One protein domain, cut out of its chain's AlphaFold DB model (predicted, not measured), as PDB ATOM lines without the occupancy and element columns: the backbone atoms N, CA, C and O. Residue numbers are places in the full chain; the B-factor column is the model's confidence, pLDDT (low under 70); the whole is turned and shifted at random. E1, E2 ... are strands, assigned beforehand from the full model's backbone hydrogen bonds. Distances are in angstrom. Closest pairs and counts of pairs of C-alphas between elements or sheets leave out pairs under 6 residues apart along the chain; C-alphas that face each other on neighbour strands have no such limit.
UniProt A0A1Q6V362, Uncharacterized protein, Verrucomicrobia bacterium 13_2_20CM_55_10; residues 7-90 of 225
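This is residues 7 to 90 of the 225 residues of an uncharacterized protein of Verrucomicrobia bacterium 13_2_20CM_55_10 (UniProt A0A1Q6V362). With little regular structure, the domain is a small sandwich: a strongly twisted five-strand sheet partly faced by the crossed hairpin E2 and E3, with residues 7 to 15 sticking out as a tail. The printed part has 84 residues, 33 in seven strands, E1 to E7, with no named helix: all strand. The large sheet, E6 E5 E4 E1 E7, is antiparallel. The whole is only just loose, close to compact, radius of gyration of the C-alphas 14.5 A, spans 52 by 31 by 23 A.

E1, residues 26 to 30, begins at C-alpha 26 (53.142, 81.287, 70.778). E2 is 36 to 39, E3 45 to 49, E4 55 to 60, 15.1 A long, E5 63 to 67, E6 73 to 76, and E7 81 to 84, ending at C-alpha 84 (58.834, 83.790, 69.132).

E1 is antiparallel to E7, N 29 to O 82 2.9 A, and to E4, N 28 to O 55 2.8 A. E4 E5 E6 form a meander, each strand the antiparallel neighbour of the one before: N 58 to O 65 3.0 A, N 66 to O 74 2.8 A. In the hairpin E2 and E3, N 38 to O 47 is 3.0 A. The two sheets' strands stand at 79 degrees; the closest C-alphas of E2 and E6, Val 39 and Gly 74, are 5.0 A apart.

The farthest C-alphas, Leu 7 and Pro 33, are 53.0 A apart. The printed part has no cut, and its six links between strands are tight. pLDDT is under 70 at residues 7 to 23 and 41 to 42.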
ATOM      1  N   LEU A   7      16.326  81.853  87.744       31.45
ATOM      2  CA  LEU A   7      17.377  81.442  86.820       31.45
ATOM      3  C   LEU A   7      18.272  82.653  86.505       31.45
ATOM      4  O   LEU A   7      18.052  83.373  85.533       31.45
ATOM      5  N   ALA A   8      19.296  82.884  87.323       30.84
ATOM      6  CA  ALA A   8      20.395  83.780  86.987       30.84
ATOM      7  C   ALA A   8      21.487  82.983  86.254       30.84
ATOM      8  O   ALA A   8      22.435  82.478  86.842       30.84
ATOM      9  N   SER A   9      21.258  82.826  84.949       32.56
ATOM     10  CA  SER A   9      22.214  82.607  83.855       32.56
ATOM     11  C   SER A   9      23.704  82.446  84.236       32.56
ATOM     12  O   SER A   9      24.414  83.426  84.460       32.56
ATOM     13  N   PHE A  10      24.219  81.213  84.160       34.38
ATOM     14  CA  PHE A  10      25.655  80.871  84.191       34.38
ATOM     15  C   PHE A  10      26.396  81.225  82.882       34.38
ATOM     16  O   PHE A  10      27.375  80.590  82.502       34.38
ATOM     17  N   ALA A  11      25.977  82.284  82.188       32.69
ATOM     18  CA  ALA A  11      26.760  82.875  81.102       32.69
ATOM     19  C   ALA A  11      27.961  83.700  81.620       32.69
ATOM     20  O   ALA A  11      28.803  84.133  80.836       32.69
ATOM     21  N   ALA A  12      28.070  83.925  82.934       28.77
ATOM     22  CA  ALA A  12      28.975  84.925  83.500       28.77
ATOM     23  C   ALA A  12      30.459  84.516  83.614       28.77
ATOM     24  O   ALA A  12      31.291  85.405  83.768       28.77
ATOM     25  N   PHE A  13      30.830  83.235  83.480       32.84
ATOM     26  CA  PHE A  13      32.254  82.841  83.431       32.84
ATOM     27  C   PHE A  13      32.786  82.628  82.005       32.84
ATOM     28  O   PHE A  13      33.977  82.793  81.758       32.84
ATOM     29  N   ALA A  14      31.899  82.401  81.031       35.91
ATOM     30  CA  ALA A  14      32.255  82.425  79.611       35.91
ATOM     31  C   ALA A  14      32.456  83.859  79.067       35.91
ATOM     32  O   ALA A  14      33.025  84.039  77.993       35.91
ATOM     33  N   LEU A  15      32.028  84.891  79.808       30.73
ATOM     34  CA  LEU A  15      32.018  86.291  79.358       30.73
ATOM     35  C   LEU A  15      33.217  87.151  79.804       30.73
ATOM     36  O   LEU A  15      33.260  88.330  79.457       30.73
ATOM     37  N   PHE A  16      34.235  86.589  80.469       33.53
ATOM     38  CA  PHE A  16      35.523  87.286  80.655       33.53
ATOM     39  C   PHE A  16      36.565  87.011  79.562       33.53
ATOM     40  O   PHE A  16      37.633  87.615  79.578       33.53
ATOM     41  N   HIS A  17      36.226  86.232  78.530       37.09
ATOM     42  CA  HIS A  17      37.015  86.147  77.292       37.09
ATOM     43  C   HIS A  17      36.588  87.220  76.268       37.09
ATOM     44  O   HIS A  17      36.520  86.981  75.061       37.09
ATOM     45  N   SER A  18      36.266  88.421  76.761       31.73
ATOM     46  CA  SER A  18      35.882  89.579  75.953       31.73
ATOM     47  C   SER A  18      37.101  90.169  75.236       31.73
ATOM     48  O   SER A  18      37.909  90.892  75.813       31.73
ATOM     49  N   THR A  19      37.230  89.796  73.962       38.44
ATOM     50  CA  THR A  19      37.643  90.648  72.833       38.44
ATOM     51  C   THR A  19      38.651  91.763  73.140       38.44
ATOM     52  O   THR A  19      38.306  92.943  73.191       38.44
ATOM     53  N   ALA A  20      39.929  91.411  73.239       32.97
ATOM     54  CA  ALA A  20      41.018  92.372  73.113       32.97
ATOM     55  C   ALA A  20      42.219  91.677  72.472       32.97
ATOM     56  O   ALA A  20      43.085  91.211  73.197       32.97
ATOM     57  N   ASN A  21      42.232  91.559  71.133       38.47
ATOM     58  CA  ASN A  21      43.366  91.061  70.332       38.47
ATOM     59  C   ASN A  21      44.209  90.007  71.073       38.47
ATOM     60  O   ASN A  21      45.384  90.249  71.359       38.47
ATOM     61  N   ALA A  22      43.588  88.899  71.491       46.31
ATOM     62  CA  ALA A  22      44.320  87.859  72.192       46.31
ATOM     63  C   ALA A  22      45.331  87.308  71.189       46.31
ATOM     64  O   ALA A  22      44.951  86.766  70.154       46.31
ATOM     65  N   LEU A  23      46.618  87.547  71.436       56.38
ATOM     66  CA  LEU A  23      47.652  86.795  70.746       56.38
ATOM     67  C   LEU A  23      47.337  85.319  71.002       56.38
ATOM     68  O   LEU A  23      47.221  84.930  72.166       56.38
ATOM     69  N   ASP A  24      47.175  84.543  69.928       80.88
ATOM     70  CA  ASP A  24      47.185  83.082  70.007       80.88
ATOM     71  C   ASP A  24      48.431  82.641  70.796       80.88
ATOM     72  O   ASP A  24      49.438  83.366  70.856       80.88
ATOM     73  N   GLU A  25      48.388  81.451  71.390       90.50
ATOM     74  CA  GLU A  25      49.560  80.860  72.015       90.50
ATOM     75  C   GLU A  25      50.754  80.897  71.052       90.50
ATOM     76  O   GLU A  25      50.643  80.631  69.852       90.50
ATOM     77  N   CYS A  26      51.926  81.243  71.573       93.50
ATOM     78  CA  CYS A  26      53.142  81.287  70.778       93.50
ATOM     79  C   CYS A  26      54.327  80.748  71.564       93.50
ATOM     80  O   CYS A  26      54.323  80.699  72.797       93.50
ATOM     81  N   MET A  27      55.360  80.331  70.841       95.62
ATOM     82  CA  MET A  27      56.617  79.986  71.484       95.62
ATOM     83  C   MET A  27      57.238  81.235  72.110       95.62
ATOM     84  O   MET A  27      57.078  82.354  71.623       95.62
ATOM     85  N   ALA A  28      57.957  81.047  73.205       94.56
ATOM     86  CA  ALA A  28      58.640  82.097  73.932       94.56
ATOM     87  C   ALA A  28      59.884  81.542  74.625       94.56
ATOM     88  O   ALA A  28      60.017  80.340  74.860       94.56
ATOM     89  N   THR A  29      60.783  82.449  74.992       94.50
ATOM     90  CA  THR A  29      61.914  82.168  75.875       94.50
ATOM     91  C   THR A  29      62.079  83.280  76.909       94.50
ATOM     92  O   THR A  29      61.411  84.319  76.855       94.50
ATOM     93  N   LEU A  30      62.955  83.070  77.887       92.44
ATOM     94  CA  LEU A  30      63.325  84.104  78.846       92.44
ATOM     95  C   LEU A  30      64.300  85.098  78.220       92.44
ATOM     96  O   LEU A  30      65.292  84.705  77.613       92.44
ATOM     97  N   LYS A  31      64.065  86.391  78.462       89.06
ATOM     98  CA  LYS A  31      65.057  87.443  78.181       89.06
ATOM     99  C   LYS A  31      66.285  87.336  79.087       89.06
ATOM    100  O   LYS A  31      67.377  87.713  78.685       89.06
ATOM    101  N   ASP A  32      66.083  86.869  80.319       84.56
ATOM    102  CA  ASP A  32      67.138  86.722  81.321       84.56
ATOM    103  C   ASP A  32      67.859  85.367  81.154       84.56
ATOM    104  O   ASP A  32      67.219  84.315  81.304       84.56
ATOM    105  N   PRO A  33      69.179  85.357  80.881       81.69
ATOM    106  CA  PRO A  33      69.946  84.122  80.744       81.69
ATOM    107  C   PRO A  33      70.102  83.347  82.064       81.69
ATOM    108  O   PRO A  33      70.390  82.150  82.031       81.69
ATOM    109  N   HIS A  34      69.889  83.973  83.226       82.81
ATOM    110  CA  HIS A  34      70.012  83.324  84.536       82.81
ATOM    111  C   HIS A  34      68.783  82.489  84.930       82.81
ATOM    112  O   HIS A  34      68.806  81.787  85.946       82.81
ATOM    113  N   GLY A  35      67.734  82.500  84.106       83.81
ATOM    114  CA  GLY A  35      66.534  81.698  84.308       83.81
ATOM    115  C   GLY A  35      65.455  82.391  85.142       83.81
ATOM    116  O   GLY A  35      65.554  83.546  85.549       83.81
ATOM    117  N   SER A  36      64.357  81.681  85.382       85.56
ATOM    118  CA  SER A  36      63.259  82.177  86.212       85.56
ATOM    119  C   SER A  36      62.497  81.037  86.871       85.56
ATOM    120  O   SER A  36      62.841  79.866  86.736       85.56
ATOM    121  N   VAL A  37      61.451  81.382  87.607       84.00
ATOM    122  CA  VAL A  37      60.484  80.416  88.128       84.00
ATOM    123  C   VAL A  37      59.121  80.698  87.525       84.00
ATOM    124  O   VAL A  37      58.755  81.863  87.354       84.00
ATOM    125  N   ILE A  38      58.383  79.633  87.234       84.19
ATOM    126  CA  ILE A  38      56.937  79.710  87.032       84.19
ATOM    127  C   ILE A  38      56.250  79.338  88.339       84.19
ATOM    128  O   ILE A  38      56.689  78.428  89.055       84.19
ATOM    129  N   VAL A  39      55.189  80.064  88.665       79.31
ATOM    130  CA  VAL A  39      54.419  79.882  89.901       79.31
ATOM    131  C   VAL A  39      52.980  79.507  89.572       79.31
ATOM    132  O   VAL A  39      52.441  79.968  88.573       79.31
ATOM    133  N   ARG A  40      52.352  78.664  90.387       79.81
ATOM    134  CA  ARG A  40      50.903  78.415  90.308       79.81
ATOM    135  C   ARG A  40      50.144  79.428  91.163       79.81
ATOM    136  O   ARG A  40      50.755  80.254  91.849       79.81
ATOM    137  N   GLU A  41      48.817  79.349  91.123       65.06
ATOM    138  CA  GLU A  41      47.958  80.042  92.083       65.06
ATOM    139  C   GLU A  41      48.485  79.814  93.509       65.06
ATOM    140  O   GLU A  41      49.049  78.759  93.820       65.06
ATOM    141  N   TYR A  42      48.395  80.847  94.350       63.25
ATOM    142  CA  TYR A  42      48.978  80.896  95.702       63.25
ATOM    143  C   TYR A  42      50.513  81.028  95.773       63.25
ATOM    144  O   TYR A  42      51.104  80.865  96.838       63.25
ATOM    145  N   GLY A  43      51.185  81.344  94.659       72.62
ATOM    146  CA  GLY A  43      52.607  81.717  94.648       72.62
ATOM    147  C   GLY A  43      53.581  80.547  94.814       72.62
ATOM    148  O   GLY A  43      54.793  80.750  94.911       72.62
ATOM    149  N   LYS A  44      53.079  79.307  94.818       83.12
ATOM    150  CA  LYS A  44      53.915  78.108  94.907       83.12
ATOM    151  C   LYS A  44      54.726  77.938  93.626       83.12
ATOM    152  O   LYS A  44      54.166  77.884  92.531       83.12
ATOM    153  N   VAL A  45      56.043  77.793  93.767       86.69
ATOM    154  CA  VAL A  45      56.942  77.490  92.644       86.69
ATOM    155  C   VAL A  45      56.552  76.144  92.034       86.69
ATOM    156  O   VAL A  45      56.579  75.117  92.714       86.69
ATOM    157  N   ALA A  46      56.196  76.163  90.751       84.94
ATOM    158  CA  ALA A  46      55.815  74.977  89.994       84.94
ATOM    159  C   ALA A  46      57.017  74.360  89.273       84.94
ATOM    160  O   ALA A  46      57.212  73.146  89.331       84.94
ATOM    161  N   ALA A  47      57.857  75.196  88.654       86.62
ATOM    162  CA  ALA A  47      59.101  74.776  88.020       86.62
ATOM    163  C   ALA A  47      60.101  75.936  87.898       86.62
ATOM    164  O   ALA A  47      59.756  77.112  88.051       86.62
ATOM    165  N   ARG A  48      61.357  75.586  87.604       89.25
ATOM    166  CA  ARG A  48      62.420  76.522  87.222       89.25
ATOM    167  C   ARG A  48      62.595  76.478  85.707       89.25
ATOM    168  O   ARG A  48      62.786  75.396  85.163       89.25
ATOM    169  N   LEU A  49      62.556  77.644  85.077       88.06
ATOM    170  CA  LEU A  49      62.857  77.863  83.665       88.06
ATOM    171  C   LEU A  49      64.336  78.203  83.509       88.06
ATOM    172  O   LEU A  49      64.859  79.032  84.260       88.06
ATOM    173  N   LYS A  50      64.999  77.606  82.524       87.75
ATOM    174  CA  LYS A  50      66.390  77.942  82.191       87.75
ATOM    175  C   LYS A  50      66.436  79.082  81.169       87.75
ATOM    176  O   LYS A  50      65.529  79.226  80.352       87.75
ATOM    177  N   GLY A  51      67.498  79.887  81.195       87.25
ATOM    178  CA  GLY A  51      67.758  80.849  80.121       87.25
ATOM    179  C   GLY A  51      67.899  80.130  78.775       87.25
ATOM    180  O   GLY A  51      68.547  79.085  78.705       87.25
ATOM    181  N   GLY A  52      67.259  80.657  77.731       86.25
ATOM    182  CA  GLY A  52      67.249  80.045  76.396       86.25
ATOM    183  C   GLY A  52      66.383  78.786  76.259       86.25
ATOM    184  O   GLY A  52      66.373  78.175  75.197       86.25
ATOM    185  N   GLU A  53      65.648  78.370  77.295       91.69
ATOM    186  CA  GLU A  53      64.629  77.326  77.157       91.69
ATOM    187  C   GLU A  53      63.431  77.871  76.372       91.69
ATOM    188  O   GLU A  53      62.975  78.986  76.637       91.69
ATOM    189  N   HIS A  54      62.940  77.100  75.401       94.31
ATOM    190  CA  HIS A  54      61.762  77.449  74.612       94.31
ATOM    191  C   HIS A  54      60.531  76.765  75.208       94.31
ATOM    192  O   HIS A  54      60.546  75.566  75.500       94.31
ATOM    193  N   PHE A  55      59.461  77.527  75.381       94.31
ATOM    194  CA  PHE A  55      58.201  77.067  75.951       94.31
ATOM    195  C   PHE A  55      57.030  77.772  75.284       94.31
ATOM    196  O   PHE A  55      57.207  78.762  74.582       94.31
ATOM    197  N   LEU A  56      55.829  77.252  75.502       94.94
ATOM    198  CA  LEU A  56      54.614  77.872  75.003       94.94
ATOM    199  C   LEU A  56      54.152  78.939  75.993       94.94
ATOM    200  O   LEU A  56      54.221  78.727  77.208       94.94
ATOM    201  N   ALA A  57      53.681  80.068  75.481       93.56
ATOM    202  CA  ALA A  57      53.125  81.147  76.271       93.56
ATOM    203  C   ALA A  57      51.813  81.647  75.658       93.56
ATOM    204  O   ALA A  57      51.721  81.844  74.447       93.56
ATOM    205  N   GLU A  58      50.832  81.910  76.512       90.94
ATOM    206  CA  GLU A  58      49.572  82.561  76.152       90.94
ATOM    207  C   GLU A  58      49.310  83.744  77.104       90.94
ATOM    208  O   GLU A  58      49.763  83.737  78.264       90.94
ATOM    209  N   PRO A  59      48.631  84.800  76.633       86.62
ATOM    210  CA  PRO A  59      48.296  85.937  77.475       86.62
ATOM    211  C   PRO A  59      47.316  85.522  78.582       86.62
ATOM    212  O   PRO A  59      46.251  84.981  78.312       86.62
ATOM    213  N   GLY A  60      47.658  85.834  79.834       79.81
ATOM    214  CA  GLY A  60      46.798  85.619  80.999       79.81
ATOM    215  C   GLY A  60      46.462  86.927  81.731       79.81
ATOM    216  O   GLY A  60      47.102  87.963  81.503       79.81
ATOM    217  N   PRO A  61      45.498  86.905  82.670       74.50
ATOM    218  CA  PRO A  61      45.052  88.104  83.387       74.50
ATOM    219  C   PRO A  61      46.177  88.777  84.194       74.50
ATOM    220  O   PRO A  61      46.261  90.003  84.252       74.50
ATOM    221  N   TYR A  62      47.095  87.986  84.756       73.56
ATOM    222  CA  TYR A  62      48.164  88.463  85.645       73.56
ATOM    223  C   TYR A  62      49.566  88.429  85.017       73.56
ATOM    224  O   TYR A  62      50.563  88.701  85.687       73.56
ATOM    225  N   GLY A  63      49.680  88.091  83.731       85.19
ATOM    226  CA  GLY A  63      50.975  87.840  83.107       85.19
ATOM    227  C   GLY A  63      50.869  86.968  81.870       85.19
ATOM    228  O   GLY A  63      49.941  87.112  81.083       85.19
ATOM    229  N   TRP A  64      51.838  86.078  81.713       89.50
ATOM    230  CA  TRP A  64      51.790  84.996  80.741       89.50
ATOM    231  C   TRP A  64      51.547  83.687  81.470       89.50
ATOM    232  O   TRP A  64      52.258  83.393  82.438       89.50
ATOM    233  N   SER A  65      50.586  82.907  80.988       91.12
ATOM    234  CA  SER A  65      50.536  81.482  81.288       91.12
ATOM    235  C   SER A  65      51.606  80.807  80.436       91.12
ATOM    236  O   SER A  65      51.699  81.045  79.233       91.12
ATOM    237  N   VAL A  66      52.466  80.023  81.073       92.12
ATOM    238  CA  VAL A  66      53.582  79.318  80.444       92.12
ATOM    239  C   VAL A  66      53.364  77.830  80.587       92.12
ATOM    240  O   VAL A  66      53.072  77.354  81.684       92.12
ATOM    241  N   TYR A  67      53.587  77.104  79.498       92.56
ATOM    242  CA  TYR A  67      53.498  75.653  79.440       92.56
ATOM    243  C   TYR A  67      54.827  75.093  78.958       92.56
ATOM    244  O   TYR A  67      55.314  75.428  77.877       92.56
ATOM    245  N   LEU A  68      55.420  74.232  79.776       92.50
ATOM    246  CA  LEU A  68      56.619  73.488  79.438       92.50
ATOM    247  C   LEU A  68      56.268  72.244  78.634       92.50
ATOM    248  O   LEU A  68      55.187  71.671  78.766       92.50
ATOM    249  N   LYS A  69      57.241  71.746  77.868       90.62
ATOM    250  CA  LYS A  69      57.098  70.498  77.107       90.62
ATOM    251  C   LYS A  69      56.654  69.320  77.982       90.62
ATOM    252  O   LYS A  69      55.954  68.425  77.516       90.62
ATOM    253  N   SER A  70      57.052  69.323  79.254       88.00
ATOM    254  CA  SER A  70      56.698  68.296  80.232       88.00
ATOM    255  C   SER A  70      55.225  68.281  80.643       88.00
ATOM    256  O   SER A  70      54.868  67.356  81.363       88.00
ATOM    257  N   GLY A  71      54.418  69.268  80.232       85.69
ATOM    258  CA  GLY A  71      53.048  69.497  80.712       85.69
ATOM    259  C   GLY A  71      52.966  70.476  81.887       85.69
ATOM    260  O   GLY A  71      51.916  71.057  82.144       85.69
ATOM    261  N   CYS A  72      54.095  70.746  82.552       88.31
ATOM    262  CA  CYS A  72      54.133  71.672  83.679       88.31
ATOM    263  C   CYS A  72      53.753  73.088  83.244       88.31
ATOM    264  O   CYS A  72      54.353  73.626  82.312       88.31
ATOM    265  N   ASN A  73      52.830  73.711  83.968       89.69
ATOM    266  CA  ASN A  73      52.391  75.067  83.690       89.69
ATOM    267  C   ASN A  73      52.371  75.967  84.929       89.69
ATOM    268  O   ASN A  73      52.394  75.507  86.076       89.69
ATOM    269  N   GLY A  74      52.350  77.271  84.674       89.81
ATOM    270  CA  GLY A  74      52.262  78.315  85.688       89.81
ATOM    271  C   GLY A  74      52.350  79.706  85.072       89.81
ATOM    272  O   GLY A  74      52.359  79.860  83.856       89.81
ATOM    273  N   PHE A  75      52.448  80.720  85.920       89.75
ATOM    274  CA  PHE A  75      52.459  82.120  85.526       89.75
ATOM    275  C   PHE A  75      53.857  82.724  85.610       89.75
ATOM    276  O   PHE A  75      54.643  82.414  86.514       89.75
ATOM    277  N   ILE A  76      54.141  83.650  84.696       88.25
ATOM    278  CA  ILE A  76      55.319  84.519  84.737       88.25
ATOM    279  C   ILE A  76      54.948  85.962  84.372       88.25
ATOM    280  O   ILE A  76      54.065  86.223  83.556       88.25
ATOM    281  N   GLY A  77      55.633  86.930  84.984       83.81
ATOM    282  CA  GLY A  77      55.395  88.352  84.728       83.81
ATOM    283  C   GLY A  77      55.733  88.775  83.291       83.81
ATOM    284  O   GLY A  77      56.710  88.304  82.704       83.81
ATOM    285  N   LYS A  78      54.963  89.732  82.749       74.06
ATOM    286  CA  LYS A  78      55.017  90.172  81.336       74.06
ATOM    287  C   LYS A  78      56.404  90.592  80.844       74.06
ATOM    288  O   LYS A  78      56.760  90.316  79.704       74.06
ATOM    289  N   ALA A  79      57.199  91.230  81.701       78.62
ATOM    290  CA  ALA A  79      58.496  91.791  81.326       78.62
ATOM    291  C   ALA A  79      59.595  90.741  81.062       78.62
ATOM    292  O   ALA A  79      60.635  91.087  80.504       78.62
ATOM    293  N   LYS A  80      59.382  89.475  81.443       83.12
ATOM    294  CA  LYS A  80      60.432  88.443  81.447       83.12
ATOM    295  C   LYS A  80      60.572  87.669  80.135       83.12
ATOM    296  O   LYS A  80      61.585  86.999  79.950       83.12
ATOM    297  N   LEU A  81      59.581  87.750  79.243       90.50
ATOM    298  CA  LEU A  81      59.522  86.919  78.039       90.50
ATOM    299  C   LEU A  81      59.991  87.647  76.781       90.50
ATOM    300  O   LEU A  81      59.712  88.834  76.586       90.50
ATOM    301  N   GLN A  82      60.665  86.900  75.914       92.12
ATOM    302  CA  GLN A  82      60.844  87.185  74.497       92.12
ATOM    303  C   GLN A  82      59.931  86.237  73.716       92.12
ATOM    304  O   GLN A  82      60.078  85.023  73.820       92.12
ATOM    305  N   LEU A  83      58.980  86.794  72.963       92.31
ATOM    306  CA  LEU A  83      58.045  86.014  72.150       92.31
ATOM    307  C   LEU A  83      58.687  85.616  70.821       92.31
ATOM    308  O   LEU A  83      59.449  86.385  70.233       92.31
ATOM    309  N   LEU A  84      58.331  84.430  70.343       93.38
ATOM    310  CA  LEU A  84      58.834  83.790  69.132       93.38
ATOM    311  C   LEU A  84      57.635  83.372  68.249       93.38
ATOM    312  O   LEU A  84      57.420  82.186  68.016       93.38
ATOM    313  N   PRO A  85      56.825  84.325  67.742       90.12
ATOM    314  CA  PRO A  85      55.551  84.029  67.068       90.12
ATOM    315  C   PRO A  85      55.687  83.257  65.748       90.12
ATOM    316  O   PRO A  85      54.717  82.684  65.266       90.12
ATOM    317  N   ASN A  86      56.884  83.242  65.158       91.50
ATOM    318  CA  ASN A  86      57.165  82.526  63.913       91.50
ATOM    319  C   ASN A  86      57.670  81.096  64.150       91.50
ATOM    320  O   ASN A  86      57.809  80.331  63.196       91.50
ATOM    321  N   GLU A  87      57.993  80.738  65.393       93.19
ATOM    322  CA  GLU A  87      58.395  79.379  65.724       93.19
ATOM    323  C   GLU A  87      57.141  78.503  65.873       93.19
ATOM    324  O   GLU A  87      56.199  78.894  66.568       93.19
ATOM    325  N   PRO A  88      57.097  77.319  65.234       92.25
ATOM    326  CA  PRO A  88      55.974  76.407  65.391       92.25
ATOM    327  C   PRO A  88      55.765  76.026  66.859       92.25
ATOM    328  O   PRO A  88      56.720  75.678  67.553       92.25
ATOM    329  N   VAL A  89      54.506  76.026  67.302       93.12
ATOM    330  CA  VAL A  89      54.117  75.573  68.645       93.12
ATOM    331  C   VAL A  89      54.679  74.180  68.908       93.12
ATOM    332  O   VAL A  89      54.503  73.283  68.091       93.12
ATOM    333  N   MET A  90      55.344  73.987  70.044       94.88
ATOM    334  CA  MET A  90      55.958  72.707  70.388       94.88
ATOM    335  C   MET A  90      54.930  71.609  70.676       94.88
ATOM    336  O   MET A  90      53.848  71.856  71.200       94.88
TER     337      MET A  90